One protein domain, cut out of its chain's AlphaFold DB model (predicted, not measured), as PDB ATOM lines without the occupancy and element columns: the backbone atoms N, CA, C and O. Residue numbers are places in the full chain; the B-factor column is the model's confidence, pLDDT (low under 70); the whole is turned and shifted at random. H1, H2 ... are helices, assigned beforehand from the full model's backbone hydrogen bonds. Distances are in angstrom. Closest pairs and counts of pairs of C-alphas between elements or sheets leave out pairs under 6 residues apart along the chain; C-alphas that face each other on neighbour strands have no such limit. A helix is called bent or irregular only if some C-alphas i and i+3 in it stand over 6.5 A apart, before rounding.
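AT A GLANCE: This is residues 9 to 95 and 135 to 221 of the 222 residues of the protein "RasGEF domain protein" of Ancylostoma caninum (UniProt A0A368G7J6). A helical hairpin, H1 and H2, lies in the middle of an open arrangement; H5 crosses it on one side, and H6 turns off at a corner from the end of H5. A second, separate pair, H8 and H10, crosses at the other side, while H9 packs on short H3 and the long stretch of residues 176 to 203 strings round to H10. The printed part has 174 residues with ten named helices, H1 to H10 in order, and no named strand: all helix, with mostly crossed packing. It is only just compact, close to loose, with a radius of gyration of the C-alphas of 18.3 A and spans of 51 by 43 by 33 A.

HOW THE PARTS SIT: Start at H1, residues 9 to 27, which forms a hairpin with H2, residues 31 to 41: they touch at a shallow tilt of 15 degrees, opposite ways, the C-alphas of Gly 22 and Leu 34 closest at 5.5 A. Go on to H3, residues 44 to 47, and H4, residues 50 to 54; H4 touches residues 9 to 12 of H1, with C-alphas 12 and 52 closest at 5.4 A. H5, residues 58 to 70, touches residues 16 to 23 of H1 at a steep tilt of 45 degrees, the same way; C-alphas 19 and 64 are closest at 6.1 A. H5 and H2 only just touch, with 3 pairs of C-alphas within 8 A, the closest being 38 and 68 at 6.8 A. H6, residues 74 to 86, touches H5 only at the corner, and only just, with 3 such pairs; C-alphas 70 and 79 are closest at 5.3 A. Past the cut, H7, residues 136 to 139, touches no helix. H8, residues 149 to 159, touches H10, residues 204 to 219, at a steep tilt of 48 degrees, opposite ways, with C-alphas 150 and 217 closest at 5.0 A. Between them in the chain, H9, residues 165 to 175, touches H3, with C-alphas 45 and 169 closest at 5.5 A. Every O i to N i+4 pair is within hydrogen-bond range in H1, H2, H4, H5, H8, H9 and H10, and 7 of 9 are in H6; H3 and H7 are too short for such a pair.

IN THESE COORDINATES: Find C-alpha 9 at (132.376, 149.822, 148.135); from there H1 runs 27.4 A to C-alpha 27. H2 covers 15.1 A, H5 18.6 A and H6 18.4 A; H6 is irregular, with C-alphas 76 and 79 8.8 A apart. H8 covers 15.3 A and H9 15.4 A, and H10 runs 22.5 A to C-alpha 219 at (164.598, 154.569, 146.485).

THE WHOLE: The two C-alphas farthest apart, those of Gln 139 and Phe 180, are 55.9 A apart. Residues 96 to 134 are not printed, and C-alphas 95 and 135 stand 13.8 A apart across that cut. The link from H9 to H10, 28 residues, is long. Look for pLDDT under 70 at residues 138 to 139, 179 to 202 and 221.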
ATOM      1  N   LYS A   9     132.212 148.468 148.684       95.44
ATOM      2  CA  LYS A   9     132.376 149.822 148.135       95.44
ATOM      3  C   LYS A   9     133.787 150.048 147.585       95.44
ATOM      4  O   LYS A   9     133.940 150.549 146.474       95.44
ATOM      5  N   GLU A  10     134.821 149.637 148.318       96.56
ATOM      6  CA  GLU A  10     136.204 149.736 147.839       96.56
ATOM      7  C   GLU A  10     136.460 148.810 146.650       96.56
ATOM      8  O   GLU A  10     137.103 149.218 145.684       96.56
ATOM      9  N   ARG A  11     135.927 147.580 146.677       96.62
ATOM     10  CA  ARG A  11     136.012 146.670 145.525       96.62
ATOM     11  C   ARG A  11     135.373 147.283 144.284       96.62
ATOM     12  O   ARG A  11     135.986 147.256 143.218       96.62
ATOM     13  N   ALA A  12     134.194 147.884 144.428       96.00
ATOM     14  CA  ALA A  12     133.501 148.569 143.345       96.00
ATOM     15  C   ALA A  12     134.327 149.743 142.796       96.00
ATOM     16  O   ALA A  12     134.420 149.903 141.583       96.00
ATOM     17  N   ALA A  13     135.010 150.509 143.652       97.00
ATOM     18  CA  ALA A  13     135.919 151.567 143.208       97.00
ATOM     19  C   ALA A  13     137.091 151.025 142.366       97.00
ATOM     20  O   ALA A  13     137.431 151.607 141.334       97.00
ATOM     21  N   ILE A  14     137.678 149.886 142.756       97.31
ATOM     22  CA  ILE A  14     138.734 149.226 141.972       97.31
ATOM     23  C   ILE A  14     138.195 148.719 140.629       97.31
ATOM     24  O   ILE A  14     138.839 148.930 139.602       97.31
ATOM     25  N   VAL A  15     137.007 148.106 140.605       96.25
ATOM     26  CA  VAL A  15     136.354 147.680 139.355       96.25
ATOM     27  C   VAL A  15     136.121 148.879 138.435       96.25
ATOM     28  O   VAL A  15     136.520 148.839 137.273       96.25
ATOM     29  N   THR A  16     135.579 149.984 138.951       96.94
ATOM     30  CA  THR A  16     135.392 151.230 138.190       96.94
ATOM     31  C   THR A  16     136.709 151.759 137.626       96.94
ATOM     32  O   THR A  16     136.766 152.161 136.462       96.94
ATOM     33  N   LYS A  17     137.797 151.713 138.406       97.25
ATOM     34  CA  LYS A  17     139.132 152.092 137.925       97.25
ATOM     35  C   LYS A  17     139.565 151.222 136.742       97.25
ATOM     36  O   LYS A  17     140.032 151.766 135.745       97.25
ATOM     37  N   PHE A  18     139.371 149.906 136.802       97.25
ATOM     38  CA  PHE A  18     139.728 149.016 135.694       97.25
ATOM     39  C   PHE A  18     138.828 149.163 134.463       97.25
ATOM     40  O   PHE A  18     139.332 149.079 133.346       97.25
ATOM     41  N   VAL A  19     137.539 149.468 134.632       96.75
ATOM     42  CA  VAL A  19     136.660 149.830 133.505       96.75
ATOM     43  C   VAL A  19     137.176 151.095 132.811       96.75
ATOM     44  O   VAL A  19     137.277 151.140 131.583       96.75
ATOM     45  N   ASN A  20     137.606 152.098 133.583       97.38
ATOM     46  CA  ASN A  20     138.236 153.299 133.036       97.38
ATOM     47  C   ASN A  20     139.561 152.994 132.327       97.38
ATOM     48  O   ASN A  20     139.807 153.540 131.251       97.38
ATOM     49  N   VAL A  21     140.397 152.103 132.867       96.69
ATOM     50  CA  VAL A  21     141.602 151.619 132.169       96.69
ATOM     51  C   VAL A  21     141.220 150.947 130.847       96.69
ATOM     52  O   VAL A  21     141.799 151.276 129.814       96.69
ATOM     53  N   GLY A  22     140.187 150.101 130.831       96.69
ATOM     54  CA  GLY A  22     139.656 149.483 129.614       96.69
ATOM     55  C   GLY A  22     139.240 150.506 128.551       96.69
ATOM     56  O   GLY A  22     139.564 150.359 127.373       96.69
ATOM     57  N   LYS A  23     138.612 151.618 128.947       96.19
ATOM     58  CA  LYS A  23     138.288 152.715 128.015       96.19
ATOM     59  C   LYS A  23     139.530 153.322 127.370       96.19
ATOM     60  O   LYS A  23     139.512 153.595 126.171       96.19
ATOM     61  N   HIS A  24     140.599 153.523 128.136       94.75
ATOM     62  CA  HIS A  24     141.858 154.046 127.601       94.75
ATOM     63  C   HIS A  24     142.541 153.027 126.685       94.75
ATOM     64  O   HIS A  24     142.954 153.387 125.586       94.75
ATOM     65  N   LEU A  25     142.564 151.747 127.066       94.88
ATOM     66  CA  LEU A  25     143.096 150.668 126.225       94.88
ATOM     67  C   LEU A  25     142.357 150.564 124.886       94.88
ATOM     68  O   LEU A  25     142.995 150.419 123.844       94.88
ATOM     69  N   ARG A  26     141.026 150.722 124.889       94.25
ATOM     70  CA  ARG A  26     140.223 150.778 123.659       94.25
ATOM     71  C   ARG A  26     140.603 151.969 122.777       94.25
ATOM     72  O   ARG A  26     140.743 151.789 121.573       94.25
ATOM     73  N   LYS A  27     140.787 153.165 123.351       92.56
ATOM     74  CA  LYS A  27     141.228 154.361 122.601       92.56
ATOM     75  C   LYS A  27     142.618 154.178 121.988       92.56
ATOM     76  O   LYS A  27     142.846 154.604 120.864       92.56
ATOM     77  N   LEU A  28     143.516 153.503 122.702       91.38
ATOM     78  CA  LEU A  28     144.862 153.160 122.237       91.38
ATOM     79  C   LEU A  28     144.889 151.990 121.240       91.38
ATOM     80  O   LEU A  28     145.967 151.557 120.841       91.38
ATOM     81  N   CYS A  29     143.726 151.442 120.868       92.19
ATOM     82  CA  CYS A  29     143.609 150.260 120.012       92.19
ATOM     83  C   CYS A  29     144.405 149.050 120.538       92.19
ATOM     84  O   CYS A  29     144.834 148.192 119.763       92.19
ATOM     85  N   ASN A  30     144.602 148.962 121.860       93.31
ATOM     86  CA  ASN A  30     145.244 147.827 122.509       93.31
ATOM     87  C   ASN A  30     144.187 146.804 122.941       93.31
ATOM     88  O   ASN A  30     143.775 146.751 124.103       93.31
ATOM     89  N   PHE A  31     143.737 145.995 121.985       94.06
ATOM     90  CA  PHE A  31     142.706 144.988 122.218       94.06
ATOM     91  C   PHE A  31     143.220 143.805 123.042       94.06
ATOM     92  O   PHE A  31     142.448 143.225 123.799       94.06
ATOM     93  N   ASN A  32     144.511 143.472 122.946       93.56
ATOM     94  CA  ASN A  32     145.090 142.356 123.695       93.56
ATOM     95  C   ASN A  32     145.030 142.587 125.214       93.56
ATOM     96  O   ASN A  32     144.482 141.773 125.953       93.56
ATOM     97  N   THR A  33     145.532 143.729 125.690       94.12
ATOM     98  CA  THR A  33     145.463 144.060 127.122       94.12
ATOM     99  C   THR A  33     144.034 144.392 127.547       94.12
ATOM    100  O   THR A  33     143.648 144.092 128.676       94.12
ATOM    101  N   LEU A  34     143.215 144.961 126.652       95.50
ATOM    102  CA  LEU A  34     141.791 145.173 126.920       95.50
ATOM    103  C   LEU A  34     141.076 143.849 127.224       95.50
ATOM    104  O   LEU A  34     140.338 143.779 128.204       95.50
ATOM    105  N   MET A  35     141.335 142.807 126.427       94.25
ATOM    106  CA  MET A  35     140.819 141.455 126.651       94.25
ATOM    107  C   MET A  35     141.243 140.916 128.021       94.25
ATOM    108  O   MET A  35     140.403 140.396 128.750       94.25
ATOM    109  N   ALA A  36     142.510 141.098 128.405       92.25
ATOM    110  CA  ALA A  36     143.013 140.654 129.706       92.25
ATOM    111  C   ALA A  36     142.306 141.360 130.881       92.25
ATOM    112  O   ALA A  36     141.858 140.709 131.824       92.25
ATOM    113  N   VAL A  37     142.160 142.689 130.816       94.44
ATOM    114  CA  VAL A  37     141.534 143.476 131.893       94.44
ATOM    115  C   VAL A  37     140.041 143.178 132.003       94.44
ATOM    116  O   VAL A  37     139.553 142.899 133.097       94.44
ATOM    117  N   ILE A  38     139.304 143.228 130.890       94.56
ATOM    118  CA  ILE A  38     137.852 143.017 130.907       94.56
ATOM    119  C   ILE A  38     137.523 141.560 131.216       94.56
ATOM    120  O   ILE A  38     136.683 141.327 132.080       94.56
ATOM    121  N   GLY A  39     138.249 140.607 130.625       91.19
ATOM    122  CA  GLY A  39     138.129 139.184 130.944       91.19
ATOM    123  C   GLY A  39     138.329 138.901 132.434       91.19
ATOM    124  O   GLY A  39     137.544 138.166 133.027       91.19
ATOM    125  N   GLY A  40     139.305 139.558 133.074       90.75
ATOM    126  CA  GLY A  40     139.527 139.452 134.518       90.75
ATOM    127  C   GLY A  40     138.393 140.028 135.378       90.75
ATOM    128  O   GLY A  40     138.051 139.452 136.408       90.75
ATOM    129  N   ILE A  41     137.772 141.142 134.970       91.62
ATOM    130  CA  ILE A  41     136.622 141.733 135.687       91.62
ATOM    131  C   ILE A  41     135.366 140.872 135.521       91.62
ATOM    132  O   ILE A  41     134.586 140.734 136.461       91.62
ATOM    133  N   THR A  42     135.162 140.301 134.333       90.62
ATOM    134  CA  THR A  42     134.024 139.422 134.030       90.62
ATOM    135  C   THR A  42     134.257 137.971 134.445       90.62
ATOM    136  O   THR A  42     133.393 137.131 134.207       90.62
ATOM    137  N   HIS A  43     135.408 137.665 135.046       89.88
ATOM    138  CA  HIS A  43     135.725 136.335 135.545       89.88
ATOM    139  C   HIS A  43     134.712 135.901 136.610       89.88
ATOM    140  O   HIS A  43     134.303 136.720 137.436       89.88
ATOM    141  N   SER A  44     134.367 134.613 136.646       87.62
ATOM    142  CA  SER A  44     133.386 134.023 137.579       87.62
ATOM    143  C   SER A  44     133.642 134.414 139.044       87.62
ATOM    144  O   SER A  44     132.723 134.776 139.779       87.62
ATOM    145  N   ASN A  45     134.914 134.423 139.451       89.25
ATOM    146  CA  ASN A  45     135.360 134.810 140.796       89.25
ATOM    147  C   ASN A  45     135.040 136.270 141.164       89.25
ATOM    148  O   ASN A  45     134.928 136.587 142.347       89.25
ATOM    149  N   ILE A  46     134.887 137.164 140.188       91.44
ATOM    150  CA  ILE A  46     134.538 138.573 140.409       91.44
ATOM    151  C   ILE A  46     133.059 138.828 140.097       91.44
ATOM    152  O   ILE A  46     132.396 139.521 140.866       91.44
ATOM    153  N   SER A  47     132.519 138.239 139.026       89.19
ATOM    154  CA  SER A  47     131.127 138.435 138.595       89.19
ATOM    155  C   SER A  47     130.113 137.981 139.649       89.19
ATOM    156  O   SER A  47     129.063 138.604 139.795       89.19
ATOM    157  N   ARG A  48     130.454 136.958 140.444       89.19
ATOM    158  CA  ARG A  48     129.610 136.453 141.538       89.19
ATOM    159  C   ARG A  48     129.416 137.425 142.706       89.19
ATOM    160  O   ARG A  48     128.555 137.188 143.551       89.19
ATOM    161  N   LEU A  49     130.230 138.479 142.801       91.19
ATOM    162  CA  LEU A  49     130.204 139.444 143.901       91.19
ATOM    163  C   LEU A  49     129.025 140.421 143.743       91.19
ATOM    164  O   LEU A  49     129.193 141.583 143.356       91.19
ATOM    165  N   SER A  50     127.810 139.949 144.023       90.81
ATOM    166  CA  SER A  50     126.569 140.704 143.826       90.81
ATOM    167  C   SER A  50     126.505 141.986 144.662       90.81
ATOM    168  O   SER A  50     126.043 143.015 144.159       90.81
ATOM    169  N   LYS A  51     127.043 141.984 145.893       92.00
ATOM    170  CA  LYS A  51     127.104 143.190 146.740       92.00
ATOM    171  C   LYS A  51     128.081 144.214 146.179       92.00
ATOM    172  O   LYS A  51     127.870 145.409 146.325       92.00
ATOM    173  N   THR A  52     129.153 143.765 145.534       93.69
ATOM    174  CA  THR A  52     130.086 144.662 144.841       93.69
ATOM    175  C   THR A  52     129.439 145.236 143.580       93.69
ATOM    176  O   THR A  52     129.507 146.440 143.344       93.69
ATOM    177  N   SER A  53     128.753 144.398 142.796       91.69
ATOM    178  CA  SER A  53     128.056 144.822 141.578       91.69
ATOM    179  C   SER A  53     126.929 145.823 141.865       91.69
ATOM    180  O   SER A  53     126.733 146.773 141.105       91.69
ATOM    181  N   SER A  54     126.210 145.689 142.982       92.94
ATOM    182  CA  SER A  54     125.163 146.648 143.364       92.94
ATOM    183  C   SER A  54     125.707 148.047 143.677       92.94
ATOM    184  O   SER A  54     125.015 149.025 143.418       92.94
ATOM    185  N   GLN A  55     126.958 148.157 144.137       94.94
ATOM    186  CA  GLN A  55     127.624 149.434 144.434       94.94
ATOM    187  C   GLN A  55     128.197 150.141 143.195       94.94
ATOM    188  O   GLN A  55     128.656 151.278 143.292       94.94
ATOM    189  N   LEU A  56     128.205 149.492 142.025       94.56
ATOM    190  CA  LEU A  56     128.694 150.111 140.794       94.56
ATOM    191  C   LEU A  56     127.694 151.137 140.258       94.56
ATOM    192  O   LEU A  56     126.503 150.850 140.115       94.56
ATOM    193  N   ALA A  57     128.208 152.303 139.866       95.94
ATOM    194  CA  ALA A  57     127.414 153.330 139.210       95.94
ATOM    195  C   ALA A  57     126.807 152.804 137.888       95.94
ATOM    196  O   ALA A  57     127.476 152.059 137.160       95.94
ATOM    197  N   PRO A  58     125.579 153.219 137.518       95.38
ATOM    198  CA  PRO A  58     124.927 152.774 136.281       95.38
ATOM    199  C   PRO A  58     125.770 153.025 135.025       95.38
ATOM    200  O   PRO A  58     125.846 152.173 134.141       95.38
ATOM    201  N   GLN A  59     126.469 154.163 134.979       95.00
ATOM    202  CA  GLN A  59     127.366 154.509 133.877       95.00
ATOM    203  C   GLN A  59     128.514 153.500 133.734       95.00
ATOM    204  O   GLN A  59     128.794 153.036 132.633       95.00
ATOM    205  N   THR A  60     129.142 153.099 134.842       95.25
ATOM    206  CA  THR A  60     130.217 152.098 134.837       95.25
ATOM    207  C   THR A  60     129.713 150.735 134.370       95.25
ATOM    208  O   THR A  60     130.391 150.069 133.592       95.25
ATOM    209  N   LYS A  61     128.504 150.327 134.785       94.19
ATOM    210  CA  LYS A  61     127.880 149.076 134.316       94.19
ATOM    211  C   LYS A  61     127.636 149.097 132.807       94.19
ATOM    212  O   LYS A  61     127.947 148.125 132.123       94.19
ATOM    213  N   LYS A  62     127.126 150.218 132.285       96.00
ATOM    214  CA  LYS A  62     126.912 150.421 130.847       96.00
ATOM    215  C   LYS A  62     128.223 150.330 130.068       96.00
ATOM    216  O   LYS A  62     128.286 149.640 129.057       96.00
ATOM    217  N   GLU A  63     129.273 150.986 130.552       96.25
ATOM    218  CA  GLU A  63     130.598 150.954 129.925       96.25
ATOM    219  C   GLU A  63     131.209 149.552 129.938       96.25
ATOM    220  O   GLU A  63     131.704 149.093 128.909       96.25
ATOM    221  N   LEU A  64     131.118 148.841 131.065       95.12
ATOM    222  CA  LEU A  64     131.560 147.452 131.160       95.12
ATOM    223  C   LEU A  64     130.815 146.573 130.148       95.12
ATOM    224  O   LEU A  64     131.457 145.852 129.395       95.12
ATOM    225  N   SER A  65     129.487 146.692 130.057       94.81
ATOM    226  CA  SER A  65     128.683 145.948 129.078       94.81
ATOM    227  C   SER A  65     129.098 146.240 127.630       94.81
ATOM    228  O   SER A  65     129.255 145.315 126.837       94.81
ATOM    229  N   GLN A  66     129.363 147.502 127.280       95.88
ATOM    230  CA  GLN A  66     129.836 147.868 125.940       95.88
ATOM    231  C   GLN A  66     131.203 147.260 125.603       95.88
ATOM    232  O   GLN A  66     131.419 146.832 124.468       95.88
ATOM    233  N   LEU A  67     132.136 147.241 126.560       95.75
ATOM    234  CA  LEU A  67     133.458 146.634 126.373       95.75
ATOM    235  C   LEU A  67     133.369 145.107 126.287       95.75
ATOM    236  O   LEU A  67     134.026 144.506 125.441       95.75
ATOM    237  N   THR A  68     132.512 144.495 127.099       94.00
ATOM    238  CA  THR A  68     132.212 143.063 127.054       94.00
ATOM    239  C   THR A  68     131.608 142.650 125.711       94.00
ATOM    240  O   THR A  68     132.064 141.682 125.114       94.00
ATOM    241  N   ASN A  69     130.646 143.412 125.180       94.19
ATOM    242  CA  ASN A  69     130.029 143.124 123.881       94.19
ATOM    243  C   ASN A  69     131.032 143.228 122.726       94.19
ATOM    244  O   ASN A  69     131.019 142.391 121.827       94.19
ATOM    245  N   LEU A  70     131.936 144.213 122.766       94.56
ATOM    246  CA  LEU A  70     133.016 144.347 121.782       94.56
ATOM    247  C   LEU A  70     133.928 143.107 121.750       94.56
ATOM    248  O   LEU A  70     134.395 142.714 120.684       94.56
ATOM    249  N   LEU A  71     134.190 142.515 122.917       93.88
ATOM    250  CA  LEU A  71     135.070 141.357 123.097       93.88
ATOM    251  C   LEU A  71     134.326 140.015 123.102       93.88
ATOM    252  O   LEU A  71     134.923 138.981 123.403       93.88
ATOM    253  N   SER A  72     133.032 140.030 122.787       90.62
ATOM    254  CA  SER A  72     132.194 138.838 122.788       90.62
ATOM    255  C   SER A  72     132.731 137.791 121.815       90.62
ATOM    256  O   SER A  72     133.107 138.098 120.685       90.62
ATOM    257  N   ILE A  73     132.711 136.530 122.241       87.75
ATOM    258  CA  ILE A  73     133.177 135.381 121.447       87.75
ATOM    259  C   ILE A  73     132.189 135.051 120.312       87.75
ATOM    260  O   ILE A  73     132.527 134.326 119.373       87.75
ATOM    261  N   GLN A  74     130.975 135.615 120.355       88.00
ATOM    262  CA  GLN A  74     129.936 135.420 119.345       88.00
ATOM    263  C   GLN A  74     130.459 135.681 117.925       88.00
ATOM    264  O   GLN A  74     131.205 136.631 117.669       88.00
ATOM    265  N   SER A  75     130.059 134.819 116.986       88.06
ATOM    266  CA  SER A  75     130.522 134.855 115.591       88.06
ATOM    267  C   SER A  75     132.056 134.896 115.457       88.06
ATOM    268  O   SER A  75     132.587 135.606 114.605       88.06
ATOM    269  N   ASN A  76     132.774 134.158 116.316       89.25
ATOM    270  CA  ASN A  76     134.241 134.100 116.361       89.25
ATOM    271  C   ASN A  76     134.886 135.487 116.533       89.25
ATOM    272  O   ASN A  76     135.758 135.878 115.751       89.25
ATOM    273  N   PHE A  77     134.458 136.216 117.567       92.50
ATOM    274  CA  PHE A  77     134.889 137.590 117.848       92.50
ATOM    275  C   PHE A  77     134.475 138.592 116.758       92.50
ATOM    276  O   PHE A  77     135.265 139.446 116.351       92.50
ATOM    277  N   GLY A  78     133.235 138.491 116.265       93.31
ATOM    278  CA  GLY A  78     132.753 139.272 115.121       93.31
ATOM    279  C   GLY A  78     132.849 140.789 115.317       93.31
ATOM    280  O   GLY A  78     133.374 141.489 114.451       93.31
ATOM    281  N   GLU A  79     132.407 141.302 116.468       94.88
ATOM    282  CA  GLU A  79     132.448 142.742 116.774       94.88
ATOM    283  C   GLU A  79     133.884 143.266 116.907       94.88
ATOM    284  O   GLU A  79     134.229 144.303 116.334       94.88
ATOM    285  N   TYR A  80     134.759 142.507 117.571       94.94
ATOM    286  CA  TYR A  80     136.190 142.804 117.624       94.94
ATOM    287  C   TYR A  80     136.814 142.831 116.225       94.94
ATOM    288  O   TYR A  80     137.534 143.772 115.904       94.94
ATOM    289  N   ARG A  81     136.528 141.844 115.367       93.50
ATOM    290  CA  ARG A  81     137.077 141.791 114.004       93.50
ATOM    291  C   ARG A  81     136.614 142.975 113.161       93.50
ATOM    292  O   ARG A  81     137.438 143.570 112.474       93.50
ATOM    293  N   LYS A  82     135.336 143.363 113.251       94.31
ATOM    294  CA  LYS A  82     134.814 144.574 112.592       94.31
ATOM    295  C   LYS A  82     135.554 145.824 113.065       94.31
ATOM    296  O   LYS A  82     136.030 146.596 112.236       94.31
ATOM    297  N   ALA A  83     135.700 145.994 114.380       93.94
ATOM    298  CA  ALA A  83     136.431 147.121 114.955       93.94
ATOM    299  C   ALA A  83     137.903 147.131 114.516       93.94
ATOM    300  O   ALA A  83     138.439 148.181 114.178       93.94
ATOM    301  N   LEU A  84     138.544 145.962 114.472       91.50
ATOM    302  CA  LEU A  84     139.931 145.805 114.058       91.50
ATOM    303  C   LEU A  84     140.132 146.166 112.576       91.50
ATOM    304  O   LEU A  84     141.127 146.814 112.248       91.50
ATOM    305  N   SER A  85     139.208 145.771 111.697       89.44
ATOM    306  CA  SER A  85     139.243 146.096 110.263       89.44
ATOM    307  C   SER A  85     138.960 147.572 109.986       89.44
ATOM    308  O   SER A  85     139.607 148.161 109.124       89.44
ATOM    309  N   ALA A  86     138.049 148.194 110.744       92.06
ATOM    310  CA  ALA A  86     137.710 149.612 110.602       92.06
ATOM    311  C   ALA A  86     138.899 150.555 110.871       92.06
ATOM    312  O   ALA A  86     138.909 151.684 110.389       92.06
ATOM    313  N   LEU A  87     139.915 150.093 111.608       87.31
ATOM    314  CA  LEU A  87     141.136 150.858 111.884       87.31
ATOM    315  C   LEU A  87     142.089 150.962 110.683       87.31
ATOM    316  O   LEU A  87     143.023 151.760 110.728       87.31
ATOM    317  N   GLY A  88     141.907 150.165 109.626       83.94
ATOM    318  CA  GLY A  88     142.771 150.205 108.445       83.94
ATOM    319  C   GLY A  88     144.262 150.079 108.791       83.94
ATOM    320  O   GLY A  88     144.708 149.040 109.279       83.94
ATOM    321  N   SER A  89     145.027 151.148 108.538       79.81
ATOM    322  CA  SER A  89     146.487 151.200 108.739       79.81
ATOM    323  C   SER A  89     146.944 151.859 110.052       79.81
ATOM    324  O   SER A  89     148.141 152.107 110.227       79.81
ATOM    325  N   HIS A  90     146.019 152.146 110.975       84.56
ATOM    326  CA  HIS A  90     146.351 152.692 112.291       84.56
ATOM    327  C   HIS A  90     147.080 151.670 113.181       84.56
ATOM    328  O   HIS A  90     146.866 150.458 113.084       84.56
ATOM    329  N   PHE A  91     147.932 152.176 114.082       87.25
ATOM    330  CA  PHE A  91     148.611 151.358 115.087       87.25
ATOM    331  C   PHE A  91     147.590 150.648 115.986       87.25
ATOM    332  O   PHE A  91     146.628 151.257 116.455       87.25
ATOM    333  N   ARG A  92     147.803 149.354 116.230       89.56
ATOM    334  CA  ARG A  92     146.875 148.497 116.977       89.56
ATOM    335  C   ARG A  92     147.604 147.306 117.582       89.56
ATOM    336  O   ARG A  92     148.533 146.784 116.975       89.56
ATOM    337  N   ILE A  93     147.132 146.841 118.737       91.62
ATOM    338  CA  ILE A  93     147.580 145.587 119.352       91.62
ATOM    339  C   ILE A  93     146.434 144.577 119.271       91.62
ATOM    340  O   ILE A  93     145.493 144.668 120.068       91.62
ATOM    341  N   PRO A  94     146.460 143.650 118.297       92.12
ATOM    342  CA  PRO A  94     145.394 142.674 118.135       92.12
ATOM    343  C   PRO A  94     145.405 141.648 119.274       92.12
ATOM    344  O   PRO A  94     146.450 141.345 119.844       92.12
ATOM    345  N   ILE A  95     144.241 141.070 119.570       92.56
ATOM    346  CA  ILE A  95     144.116 139.918 120.469       92.56
ATOM    347  C   ILE A  95     144.820 138.732 119.813       92.56
ATOM    348  O   ILE A  95     144.311 138.158 118.847       92.56
ATOM    349  N   MET A 135     152.405 142.487 111.458       80.62
ATOM    350  CA  MET A 135     153.468 143.324 110.885       80.62
ATOM    351  C   MET A 135     153.259 144.832 111.109       80.62
ATOM    352  O   MET A 135     154.146 145.634 110.820       80.62
ATOM    353  N   ILE A 136     152.114 145.242 111.665       77.44
ATOM    354  CA  ILE A 136     151.800 146.656 111.927       77.44
ATOM    355  C   ILE A 136     152.849 147.324 112.841       77.44
ATOM    356  O   ILE A 136     153.150 148.503 112.671       77.44
ATOM    357  N   PHE A 137     153.454 146.561 113.762       70.31
ATOM    358  CA  PHE A 137     154.439 147.051 114.735       70.31
ATOM    359  C   PHE A 137     155.769 147.462 114.108       70.31
ATOM    360  O   PHE A 137     156.426 148.367 114.607       70.31
ATOM    361  N   THR A 138     156.166 146.814 113.013       68.62
ATOM    362  CA  THR A 138     157.402 147.156 112.294       68.62
ATOM    363  C   THR A 138     157.207 148.327 111.334       68.62
ATOM    364  O   THR A 138     158.176 148.929 110.891       68.62
ATOM    365  N   GLN A 139     155.956 148.645 110.989       68.62
ATOM    366  CA  GLN A 139     155.618 149.631 109.959       68.62
ATOM    367  C   GLN A 139     155.174 150.984 110.529       68.62
ATOM    368  O   GLN A 139     155.206 151.986 109.814       68.62
ATOM    369  N   ARG A 140     154.719 151.036 111.787       71.50
ATOM    370  CA  ARG A 140     154.143 152.239 112.401       71.50
ATOM    371  C   ARG A 140     154.686 152.451 113.809       71.50
ATOM    372  O   ARG A 140     154.708 151.524 114.613       71.50
ATOM    373  N   GLN A 141     155.049 153.694 114.120       72.19
ATOM    374  CA  GLN A 141     155.353 154.093 115.492       72.19
ATOM    375  C   GLN A 141     154.083 154.064 116.350       72.19
ATOM    376  O   GLN A 141     152.975 154.320 115.869       72.19
ATOM    377  N   HIS A 142     154.248 153.719 117.622       75.94
ATOM    378  CA  HIS A 142     153.155 153.711 118.580       75.94
ATOM    379  C   HIS A 142     152.792 155.137 119.022       75.94
ATOM    380  O   HIS A 142     153.667 155.976 119.216       75.94
ATOM    381  N   ASN A 143     151.512 155.387 119.300       74.25
ATOM    382  CA  ASN A 143     151.043 156.673 119.842       74.25
ATOM    383  C   ASN A 143     151.043 156.699 121.384       74.25
ATOM    384  O   ASN A 143     150.183 157.329 122.001       74.25
ATOM    385  N   PHE A 144     151.945 155.950 122.026       80.31
ATOM    386  CA  PHE A 144     152.049 155.932 123.485       80.31
ATOM    387  C   PHE A 144     152.777 157.178 124.006       80.31
ATOM    388  O   PHE A 144     153.698 157.656 123.345       80.31
ATOM    389  N   PRO A 145     152.377 157.701 125.181       81.19
ATOM    390  CA  PRO A 145     153.118 158.762 125.854       81.19
ATOM    391  C   PRO A 145     154.501 158.266 126.299       81.19
ATOM    392  O   PRO A 145     154.759 157.059 126.315       81.19
ATOM    393  N   GLU A 146     155.368 159.199 126.701       84.88
ATOM    394  CA  GLU A 146     156.669 158.852 127.273       84.88
ATOM    395  C   GLU A 146     156.527 157.879 128.447       84.88
ATOM    396  O   GLU A 146     155.662 158.001 129.321       84.88
ATOM    397  N   ALA A 147     157.387 156.865 128.428       84.94
ATOM    398  CA  ALA A 147     157.363 155.774 129.376       84.94
ATOM    399  C   ALA A 147     157.939 156.219 130.725       84.94
ATOM    400  O   ALA A 147     159.123 156.530 130.834       84.94
ATOM    401  N   ASN A 148     157.127 156.162 131.780       89.75
ATOM    402  CA  ASN A 148     157.641 156.244 133.142       89.75
ATOM    403  C   ASN A 148     158.258 154.887 133.521       89.75
ATOM    404  O   ASN A 148     157.541 153.914 133.772       89.75
ATOM    405  N   LEU A 149     159.590 154.823 133.527       88.12
ATOM    406  CA  LEU A 149     160.325 153.575 133.730       88.12
ATOM    407  C   LEU A 149     160.139 153.003 135.143       88.12
ATOM    408  O   LEU A 149     160.028 151.789 135.298       88.12
ATOM    409  N   ASP A 150     160.011 153.863 136.154       88.56
ATOM    410  CA  ASP A 150     159.777 153.465 137.545       88.56
ATOM    411  C   ASP A 150     158.408 152.785 137.705       88.56
ATOM    412  O   ASP A 150     158.281 151.717 138.317       88.56
ATOM    413  N   LEU A 151     157.377 153.347 137.064       88.81
ATOM    414  CA  LEU A 151     156.048 152.742 137.014       88.81
ATOM    415  C   LEU A 151     156.074 151.401 136.274       88.81
ATOM    416  O   LEU A 151     155.460 150.436 136.728       88.81
ATOM    417  N   ILE A 152     156.786 151.321 135.148       89.44
ATOM    418  CA  ILE A 152     156.922 150.076 134.381       89.44
ATOM    419  C   ILE A 152     157.593 148.991 135.223       89.44
ATOM    420  O   ILE A 152     157.097 147.866 135.259       89.44
ATOM    421  N   ASN A 153     158.678 149.314 135.928       87.75
ATOM    422  CA  ASN A 153     159.383 148.359 136.783       87.75
ATOM    423  C   ASN A 153     158.495 147.876 137.936       87.75
ATOM    424  O   ASN A 153     158.413 146.676 138.193       87.75
ATOM    425  N   THR A 154     157.732 148.785 138.548       88.56
ATOM    426  CA  THR A 154     156.748 148.438 139.586       88.56
ATOM    427  C   THR A 154     155.662 147.496 139.054       88.56
ATOM    428  O   THR A 154     155.296 146.515 139.707       88.56
ATOM    429  N   LEU A 155     155.146 147.758 137.848       89.31
ATOM    430  CA  LEU A 155     154.139 146.907 137.212       89.31
ATOM    431  C   LEU A 155     154.693 145.527 136.850       89.31
ATOM    432  O   LEU A 155     153.981 144.542 137.037       89.31
ATOM    433  N   LYS A 156     155.942 145.435 136.378       86.94
ATOM    434  CA  LYS A 156     156.592 144.152 136.060       86.94
ATOM    435  C   LYS A 156     156.624 143.222 137.270       86.94
ATOM    436  O   LYS A 156     156.202 142.080 137.151       86.94
ATOM    437  N   VAL A 157     157.043 143.728 138.431       85.69
ATOM    438  CA  VAL A 157     157.049 142.946 139.680       85.69
ATOM    439  C   VAL A 157     155.625 142.621 140.137       85.69
ATOM    440  O   VAL A 157     155.329 141.492 140.511       85.69
ATOM    441  N   SER A 158     154.707 143.588 140.059       86.56
ATOM    442  CA  SER A 158     153.318 143.400 140.509       86.56
ATOM    443  C   SER A 158     152.546 142.343 139.711       86.56
ATOM    444  O   SER A 158     151.616 141.734 140.238       86.56
ATOM    445  N   LEU A 159     152.890 142.158 138.435       85.25
ATOM    446  CA  LEU A 159     152.242 141.202 137.535       85.25
ATOM    447  C   LEU A 159     152.858 139.796 137.593       85.25
ATOM    448  O   LEU A 159     152.253 138.869 137.064       85.25
ATOM    449  N   ASP A 160     154.011 139.628 138.243       79.38
ATOM    450  CA  ASP A 160     154.683 138.330 138.399       79.38
ATOM    451  C   ASP A 160     154.048 137.454 139.498       79.38
ATOM    452  O   ASP A 160     154.320 136.260 139.625       79.38
ATOM    453  N   ILE A 161     153.148 138.031 140.300       73.81
ATOM    454  CA  ILE A 161     152.477 137.301 141.372       73.81
ATOM    455  C   ILE A 161     151.533 136.255 140.771       73.81
ATOM    456  O   ILE A 161     150.484 136.580 140.206       73.81
ATOM    457  N   ARG A 162     151.884 134.982 140.955       71.94
ATOM    458  CA  ARG A 162     151.012 133.858 140.625       71.94
ATOM    459  C   ARG A 162     149.967 133.660 141.707       71.94
ATOM    460  O   ARG A 162     150.277 133.648 142.896       71.94
ATOM    461  N   TYR A 163     148.746 133.419 141.264       73.62
ATOM    462  CA  TYR A 163     147.673 132.946 142.117       73.62
ATOM    463  C   TYR A 163     147.104 131.673 141.511       73.62
ATOM    464  O   TYR A 163     146.888 131.617 140.299       73.62
ATOM    465  N   ASN A 164     146.854 130.672 142.351       82.62
ATOM    466  CA  ASN A 164     146.073 129.521 141.936       82.62
ATOM    467  C   ASN A 164     144.607 129.946 141.738       82.62
ATOM    468  O   ASN A 164     144.103 130.834 142.434       82.62
ATOM    469  N   GLU A 165     143.911 129.322 140.790       81.19
ATOM    470  CA  GLU A 165     142.502 129.626 140.525       81.19
ATOM    471  C   GLU A 165     141.626 129.312 141.747       81.19
ATOM    472  O   GLU A 165     140.727 130.089 142.084       81.19
ATOM    473  N   GLU A 166     141.959 128.231 142.458       85.00
ATOM    474  CA  GLU A 166     141.309 127.816 143.701       85.00
ATOM    475  C   GLU A 166     141.471 128.864 144.810       85.00
ATOM    476  O   GLU A 166     140.476 129.293 145.394       85.00
ATOM    477  N   ASP A 167     142.682 129.396 145.015       87.62
ATOM    478  CA  ASP A 167     142.936 130.454 146.004       87.62
ATOM    479  C   ASP A 167     142.119 131.718 145.704       87.62
ATOM    480  O   ASP A 167     141.552 132.351 146.601       87.62
ATOM    481  N   ILE A 168     142.035 132.108 144.426       89.06
ATOM    482  CA  ILE A 168     141.244 133.271 143.994       89.06
ATOM    483  C   ILE A 168     139.757 133.023 144.261       89.06
ATOM    484  O   ILE A 168     139.040 133.933 144.699       89.06
ATOM    485  N   TYR A 169     139.287 131.807 143.998       89.81
ATOM    486  CA  TYR A 169     137.907 131.418 144.237       89.81
ATOM    487  C   TYR A 169     137.569 131.410 145.736       89.81
ATOM    488  O   TYR A 169     136.569 132.013 146.143       89.81
ATOM    489  N   GLU A 170     138.428 130.840 146.580       91.06
ATOM    490  CA  GLU A 170     138.271 130.884 148.034       91.06
ATOM    491  C   GLU A 170     138.267 132.315 148.568       91.06
ATOM    492  O   GLU A 170     137.408 132.681 149.373       91.06
ATOM    493  N   LEU A 171     139.189 133.160 148.100       91.00
ATOM    494  CA  LEU A 171     139.215 134.573 148.465       91.00
ATOM    495  C   LEU A 171     137.901 135.260 148.083       91.00
ATOM    496  O   LEU A 171     137.360 136.023 148.882       91.00
ATOM    497  N   SER A 172     137.349 134.968 146.903       92.94
ATOM    498  CA  SER A 172     136.039 135.482 146.491       92.94
ATOM    499  C   SER A 172     134.916 135.038 147.432       92.94
ATOM    500  O   SER A 172     134.109 135.868 147.864       92.94
ATOM    501  N   LEU A 173     134.879 133.754 147.805       91.50
ATOM    502  CA  LEU A 173     133.904 133.218 148.760       91.50
ATOM    503  C   LEU A 173     134.029 133.870 150.139       91.50
ATOM    504  O   LEU A 173     133.017 134.251 150.724       91.50
ATOM    505  N   ARG A 174     135.257 134.066 150.634       92.25
ATOM    506  CA  ARG A 174     135.514 134.753 151.908       92.25
ATOM    507  C   ARG A 174     135.038 136.206 151.880       92.25
ATOM    508  O   ARG A 174     134.621 136.728 152.910       92.25
ATOM    509  N   ARG A 175     135.090 136.884 150.723       92.44
ATOM    510  CA  ARG A 175     134.583 138.263 150.579       92.44
ATOM    511  C   ARG A 175     133.063 138.332 150.512       92.44
ATOM    512  O   ARG A 175     132.482 139.240 151.105       92.44
ATOM    513  N   GLU A 176     132.428 137.424 149.777       91.12
ATOM    514  CA  GLU A 176     130.969 137.342 149.665       91.12
ATOM    515  C   GLU A 176     130.524 135.866 149.674       91.12
ATOM    516  O   GLU A 176     130.535 135.217 148.618       91.12
ATOM    517  N   PRO A 177     130.133 135.326 150.848       88.38
ATOM    518  CA  PRO A 177     129.647 133.954 150.975       88.38
ATOM    519  C   PRO A 177     128.412 133.697 150.109       88.38
ATOM    520  O   PRO A 177     127.664 134.618 149.779       88.38
ATOM    521  N   ARG A 178     128.190 132.435 149.727       78.81
ATOM    522  CA  ARG A 178     126.996 132.043 148.965       78.81
ATOM    523  C   ARG A 178     125.751 132.237 149.837       78.81
ATOM    524  O   ARG A 178     125.618 131.593 150.871       78.81
ATOM    525  N   THR A 179     124.836 133.095 149.403       65.12
ATOM    526  CA  THR A 179     123.483 133.163 149.966       65.12
ATOM    527  C   THR A 179     122.607 132.165 149.210       65.12
ATOM    528  O   THR A 179     122.644 132.144 147.982       65.12
ATOM    529  N   PHE A 180     121.808 131.361 149.915       56.09
ATOM    530  CA  PHE A 180     120.990 130.258 149.378       56.09
ATOM    531  C   PHE A 180     119.950 130.628 148.287       56.09
ATOM    532  O   PHE A 180     119.213 129.753 147.853       56.09
ATOM    533  N   MET A 181     119.865 131.882 147.823       48.25
ATOM    534  CA  MET A 181     118.751 132.371 146.990       48.25
ATOM    535  C   MET A 181     119.113 133.005 145.638       48.25
ATOM    536  O   MET A 181     118.230 133.541 144.979       48.25
ATOM    537  N   ALA A 182     120.360 132.958 145.168       48.44
ATOM    538  CA  ALA A 182     120.669 133.500 143.841       48.44
ATOM    539  C   ALA A 182     121.853 132.778 143.200       48.44
ATOM    540  O   ALA A 182     123.008 133.146 143.414       48.44
ATOM    541  N   PHE A 183     121.567 131.749 142.407       44.41
ATOM    542  CA  PHE A 183     122.548 131.198 141.482       44.41
ATOM    543  C   PHE A 183     121.961 131.205 140.075       44.41
ATOM    544  O   PHE A 183     121.240 130.293 139.693       44.41
ATOM    545  N   GLU A 184     122.300 132.235 139.304       47.59
ATOM    546  CA  GLU A 184     122.443 132.055 137.865       47.59
ATOM    547  C   GLU A 184     123.942 131.910 137.591       47.59
ATOM    548  O   GLU A 184     124.713 132.814 137.936       47.59
ATOM    549  N   PRO A 185     124.401 130.776 137.035       42.97
ATOM    550  CA  PRO A 185     125.778 130.659 136.597       42.97
ATOM    551  C   PRO A 185     126.017 131.683 135.488       42.97
ATOM    552  O   PRO A 185     125.582 131.504 134.354       42.97
ATOM    553  N   SER A 186     126.710 132.778 135.809       48.31
ATOM    554  CA  SER A 186     127.167 133.716 134.790       48.31
ATOM    555  C   SER A 186     128.269 133.027 133.993       48.31
ATOM    556  O   SER A 186     129.385 132.862 134.497       48.31
ATOM    557  N   THR A 187     127.973 132.609 132.767       52.16
ATOM    558  CA  THR A 187     129.019 132.230 131.819       52.16
ATOM    559  C   THR A 187     129.943 133.435 131.616       52.16
ATOM    560  O   THR A 187     129.459 134.566 131.486       52.16
ATOM    561  N   PRO A 188     131.275 133.253 131.636       55.38
ATOM    562  CA  PRO A 188     132.182 134.350 131.343       55.38
ATOM    563  C   PRO A 188     131.924 134.804 129.904       55.38
ATOM    564  O   PRO A 188     132.190 134.082 128.948       55.38
ATOM    565  N   VAL A 189     131.379 136.011 129.748       58.50
ATOM    566  CA  VAL A 189     131.049 136.584 128.429       58.50
ATOM    567  C   VAL A 189     132.322 136.858 127.609       58.50
ATOM    568  O   VAL A 189     132.290 136.923 126.382       58.50
ATOM    569  N   VAL A 190     133.455 136.978 128.305       59.91
ATOM    570  CA  VAL A 190     134.792 137.192 127.758       59.91
ATOM    571  C   VAL A 190     135.696 136.085 128.303       59.91
ATOM    572  O   VAL A 190     135.996 136.058 129.495       59.91
ATOM    573  N   PHE A 191     136.104 135.159 127.437       62.03
ATOM    574  CA  PHE A 191     136.898 133.980 127.790       62.03
ATOM    575  C   PHE A 191     138.182 133.969 126.955       62.03
ATOM    576  O   PHE A 191     138.138 133.952 125.725       62.03
ATOM    577  N   ALA A 192     139.331 134.039 127.630       65.69
ATOM    578  CA  ALA A 192     140.660 134.022 127.023       65.69
ATOM    579  C   ALA A 192     141.275 132.615 127.128       65.69
ATOM    580  O   ALA A 192     142.341 132.437 127.709       65.69
ATOM    581  N   GLU A 193     140.579 131.609 126.591       67.69
ATOM    582  CA  GLU A 193     140.944 130.186 126.711       67.69
ATOM    583  C   GLU A 193     142.377 129.879 126.266       67.69
ATOM    584  O   GLU A 193     143.039 129.026 126.840       67.69
ATOM    585  N   TRP A 194     142.889 130.623 125.283       68.19
ATOM    586  CA  TRP A 194     144.253 130.472 124.767       68.19
ATOM    587  C   TRP A 194     145.352 130.761 125.800       68.19
ATOM    588  O   TRP A 194     146.515 130.474 125.537       68.19
ATOM    589  N   ALA A 195     145.017 131.376 126.935       60.69
ATOM    590  CA  ALA A 195     145.942 131.566 128.048       60.69
ATOM    591  C   ALA A 195     145.952 130.372 129.023       60.69
ATOM    592  O   ALA A 195     146.838 130.291 129.873       60.69
ATOM    593  N   SER A 196     144.990 129.449 128.913       62.34
ATOM    594  CA  SER A 196     144.910 128.255 129.756       62.34
ATOM    595  C   SER A 196     146.066 127.296 129.449       62.34
ATOM    596  O   SER A 196     146.364 127.024 128.287       62.34
ATOM    597  N   GLY A 197     146.744 126.803 130.488       56.50
ATOM    598  CA  GLY A 197     147.862 125.857 130.364       56.50
ATOM    599  C   GLY A 197     149.233 126.474 130.060       56.50
ATOM    600  O   GLY A 197     150.232 125.756 130.077       56.50
ATOM    601  N   VAL A 198     149.332 127.791 129.844       57.81
ATOM    602  CA  VAL A 198     150.629 128.471 129.698       57.81
ATOM    603  C   VAL A 198     151.207 128.766 131.084       57.81
ATOM    604  O   VAL A 198     150.915 129.794 131.694       57.81
ATOM    605  N   SER A 199     152.064 127.876 131.590       55.94
ATOM    606  CA  SER A 199     152.898 128.173 132.762       55.94
ATOM    607  C   SER A 199     154.093 129.027 132.333       55.94
ATOM    608  O   SER A 199     155.183 128.525 132.070       55.94
ATOM    609  N   ALA A 200     153.885 130.341 132.228       58.66
ATOM    610  CA  ALA A 200     154.975 131.296 132.042       58.66
ATOM    611  C   ALA A 200     155.714 131.483 133.379       58.66
ATOM    612  O   ALA A 200     155.564 132.487 134.079       58.66
ATOM    613  N   THR A 201     156.466 130.468 133.803       64.69
ATOM    614  CA  THR A 201     157.447 130.639 134.877       64.69
ATOM    615  C   THR A 201     158.561 131.535 134.361       64.69
ATOM    616  O   THR A 201     159.370 131.111 133.545       64.69
ATOM    617  N   LEU A 202     158.549 132.811 134.776       67.56
ATOM    618  CA  LEU A 202     159.702 133.681 134.576       67.56
ATOM    619  C   LEU A 202     160.906 133.042 135.265       67.56
ATOM    620  O   LEU A 202     160.787 132.506 136.371       67.56
ATOM    621  N   ASP A 203     162.045 133.079 134.586       80.75
ATOM    622  CA  ASP A 203     163.287 132.573 135.135       80.75
ATOM    623  C   ASP A 203     163.709 133.411 136.363       80.75
ATOM    624  O   ASP A 203     163.440 134.619 136.416       80.75
ATOM    625  N   PRO A 204     164.369 132.799 137.365       82.75
ATOM    626  CA  PRO A 204     164.745 133.493 138.597       82.75
ATOM    627  C   PRO A 204     165.609 134.740 138.374       82.75
ATOM    628  O   PRO A 204     165.522 135.694 139.150       82.75
ATOM    629  N   GLU A 205     166.423 134.771 137.315       86.94
ATOM    630  CA  GLU A 205     167.255 135.933 137.005       86.94
ATOM    631  C   GLU A 205     166.415 137.125 136.549       86.94
ATOM    632  O   GLU A 205     166.652 138.253 136.987       86.94
ATOM    633  N   THR A 206     165.419 136.896 135.696       83.44
ATOM    634  CA  THR A 206     164.480 137.924 135.241       83.44
ATOM    635  C   THR A 206     163.672 138.483 136.406       83.44
ATOM    636  O   THR A 206     163.524 139.703 136.516       83.44
ATOM    637  N   VAL A 207     163.216 137.625 137.325       82.38
ATOM    638  CA  VAL A 207     162.529 138.067 138.549       82.38
ATOM    639  C   VAL A 207     163.450 138.949 139.393       82.38
ATOM    640  O   VAL A 207     163.069 140.059 139.764       82.38
ATOM    641  N   ASN A 208     164.692 138.518 139.633       86.00
ATOM    642  CA  ASN A 208     165.646 139.284 140.433       86.00
ATOM    643  C   ASN A 208     165.991 140.646 139.795       86.00
ATOM    644  O   ASN A 208     166.053 141.669 140.481       86.00
ATOM    645  N   LYS A 209     166.131 140.691 138.463       86.56
ATOM    646  CA  LYS A 209     166.307 141.941 137.703       86.56
ATOM    647  C   LYS A 209     165.121 142.884 137.893       86.56
ATOM    648  O   LYS A 209     165.321 144.075 138.120       86.56
ATOM    649  N   HIS A 210     163.891 142.371 137.823       86.12
ATOM    650  CA  HIS A 210     162.691 143.180 138.034       86.12
ATOM    651  C   HIS A 210     162.600 143.720 139.465       86.12
ATOM    652  O   HIS A 210     162.301 144.900 139.642       86.12
ATOM    653  N   VAL A 211     162.897 142.890 140.470       84.56
ATOM    654  CA  VAL A 211     162.893 143.298 141.883       84.56
ATOM    655  C   VAL A 211     163.927 144.389 142.133       84.56
ATOM    656  O   VAL A 211     163.583 145.426 142.692       84.56
ATOM    657  N   THR A 212     165.157 144.207 141.650       87.06
ATOM    658  CA  THR A 212     166.233 145.202 141.797       87.06
ATOM    659  C   THR A 212     165.834 146.535 141.162       87.06
ATOM    660  O   THR A 212     165.870 147.575 141.812       87.06
ATOM    661  N   ALA A 213     165.330 146.500 139.923       84.69
ATOM    662  CA  ALA A 213     164.903 147.702 139.211       84.69
ATOM    663  C   ALA A 213     163.718 148.425 139.882       84.69
ATOM    664  O   ALA A 213     163.584 149.642 139.745       84.69
ATOM    665  N   MET A 214     162.846 147.693 140.584       86.19
ATOM    666  CA  MET A 214     161.766 148.274 141.384       86.19
ATOM    667  C   MET A 214     162.297 148.913 142.670       86.19
ATOM    668  O   MET A 214     161.864 150.011 143.006       86.19
ATOM    669  N   VAL A 215     163.217 148.257 143.383       86.94
ATOM    670  CA  VAL A 215     163.825 148.814 144.604       86.94
ATOM    671  C   VAL A 215     164.530 150.127 144.281       86.94
ATOM    672  O   VAL A 215     164.221 151.140 144.902       86.94
ATOM    673  N   ASP A 216     165.356 150.148 143.234       85.81
ATOM    674  CA  ASP A 216     166.045 151.362 142.787       85.81
ATOM    675  C   ASP A 216     165.065 152.484 142.417       85.81
ATOM    676  O   ASP A 216     165.304 153.653 142.712       85.81
ATOM    677  N   ALA A 217     163.948 152.138 141.771       81.88
ATOM    678  CA  ALA A 217     162.904 153.092 141.415       81.88
ATOM    679  C   ALA A 217     162.224 153.708 142.648       81.88
ATOM    680  O   ALA A 217     162.010 154.917 142.691       81.88
ATOM    681  N   VAL A 218     161.909 152.897 143.662       80.25
ATOM    682  CA  VAL A 218     161.295 153.376 144.911       80.25
ATOM    683  C   VAL A 218     162.278 154.228 145.708       80.25
ATOM    684  O   VAL A 218     161.893 155.289 146.191       80.25
ATOM    685  N   SER A 219     163.546 153.819 145.790       77.12
ATOM    686  CA  SER A 219     164.598 154.569 146.485       77.12
ATOM    687  C   SER A 219     164.889 155.936 145.868       77.12
ATOM    688  O   SER A 219     165.367 156.819 146.566       77.12
ATOM    689  N   ARG A 220     164.598 156.142 144.576       76.19
ATOM    690  CA  ARG A 220     164.695 157.463 143.930       76.19
ATOM    691  C   ARG A 220     163.543 158.413 144.282       76.19
ATOM    692  O   ARG A 220     163.662 159.608 144.031       76.19
ATOM    693  N   LEU A 221     162.424 157.893 144.793       68.94
ATOM    694  CA  LEU A 221     161.208 158.661 145.100       68.94
ATOM    695  C   LEU A 221     161.093 159.062 146.583       68.94
ATOM    696  O   LEU A 221     160.209 159.853 146.918       68.94
TER     697      LEU A 221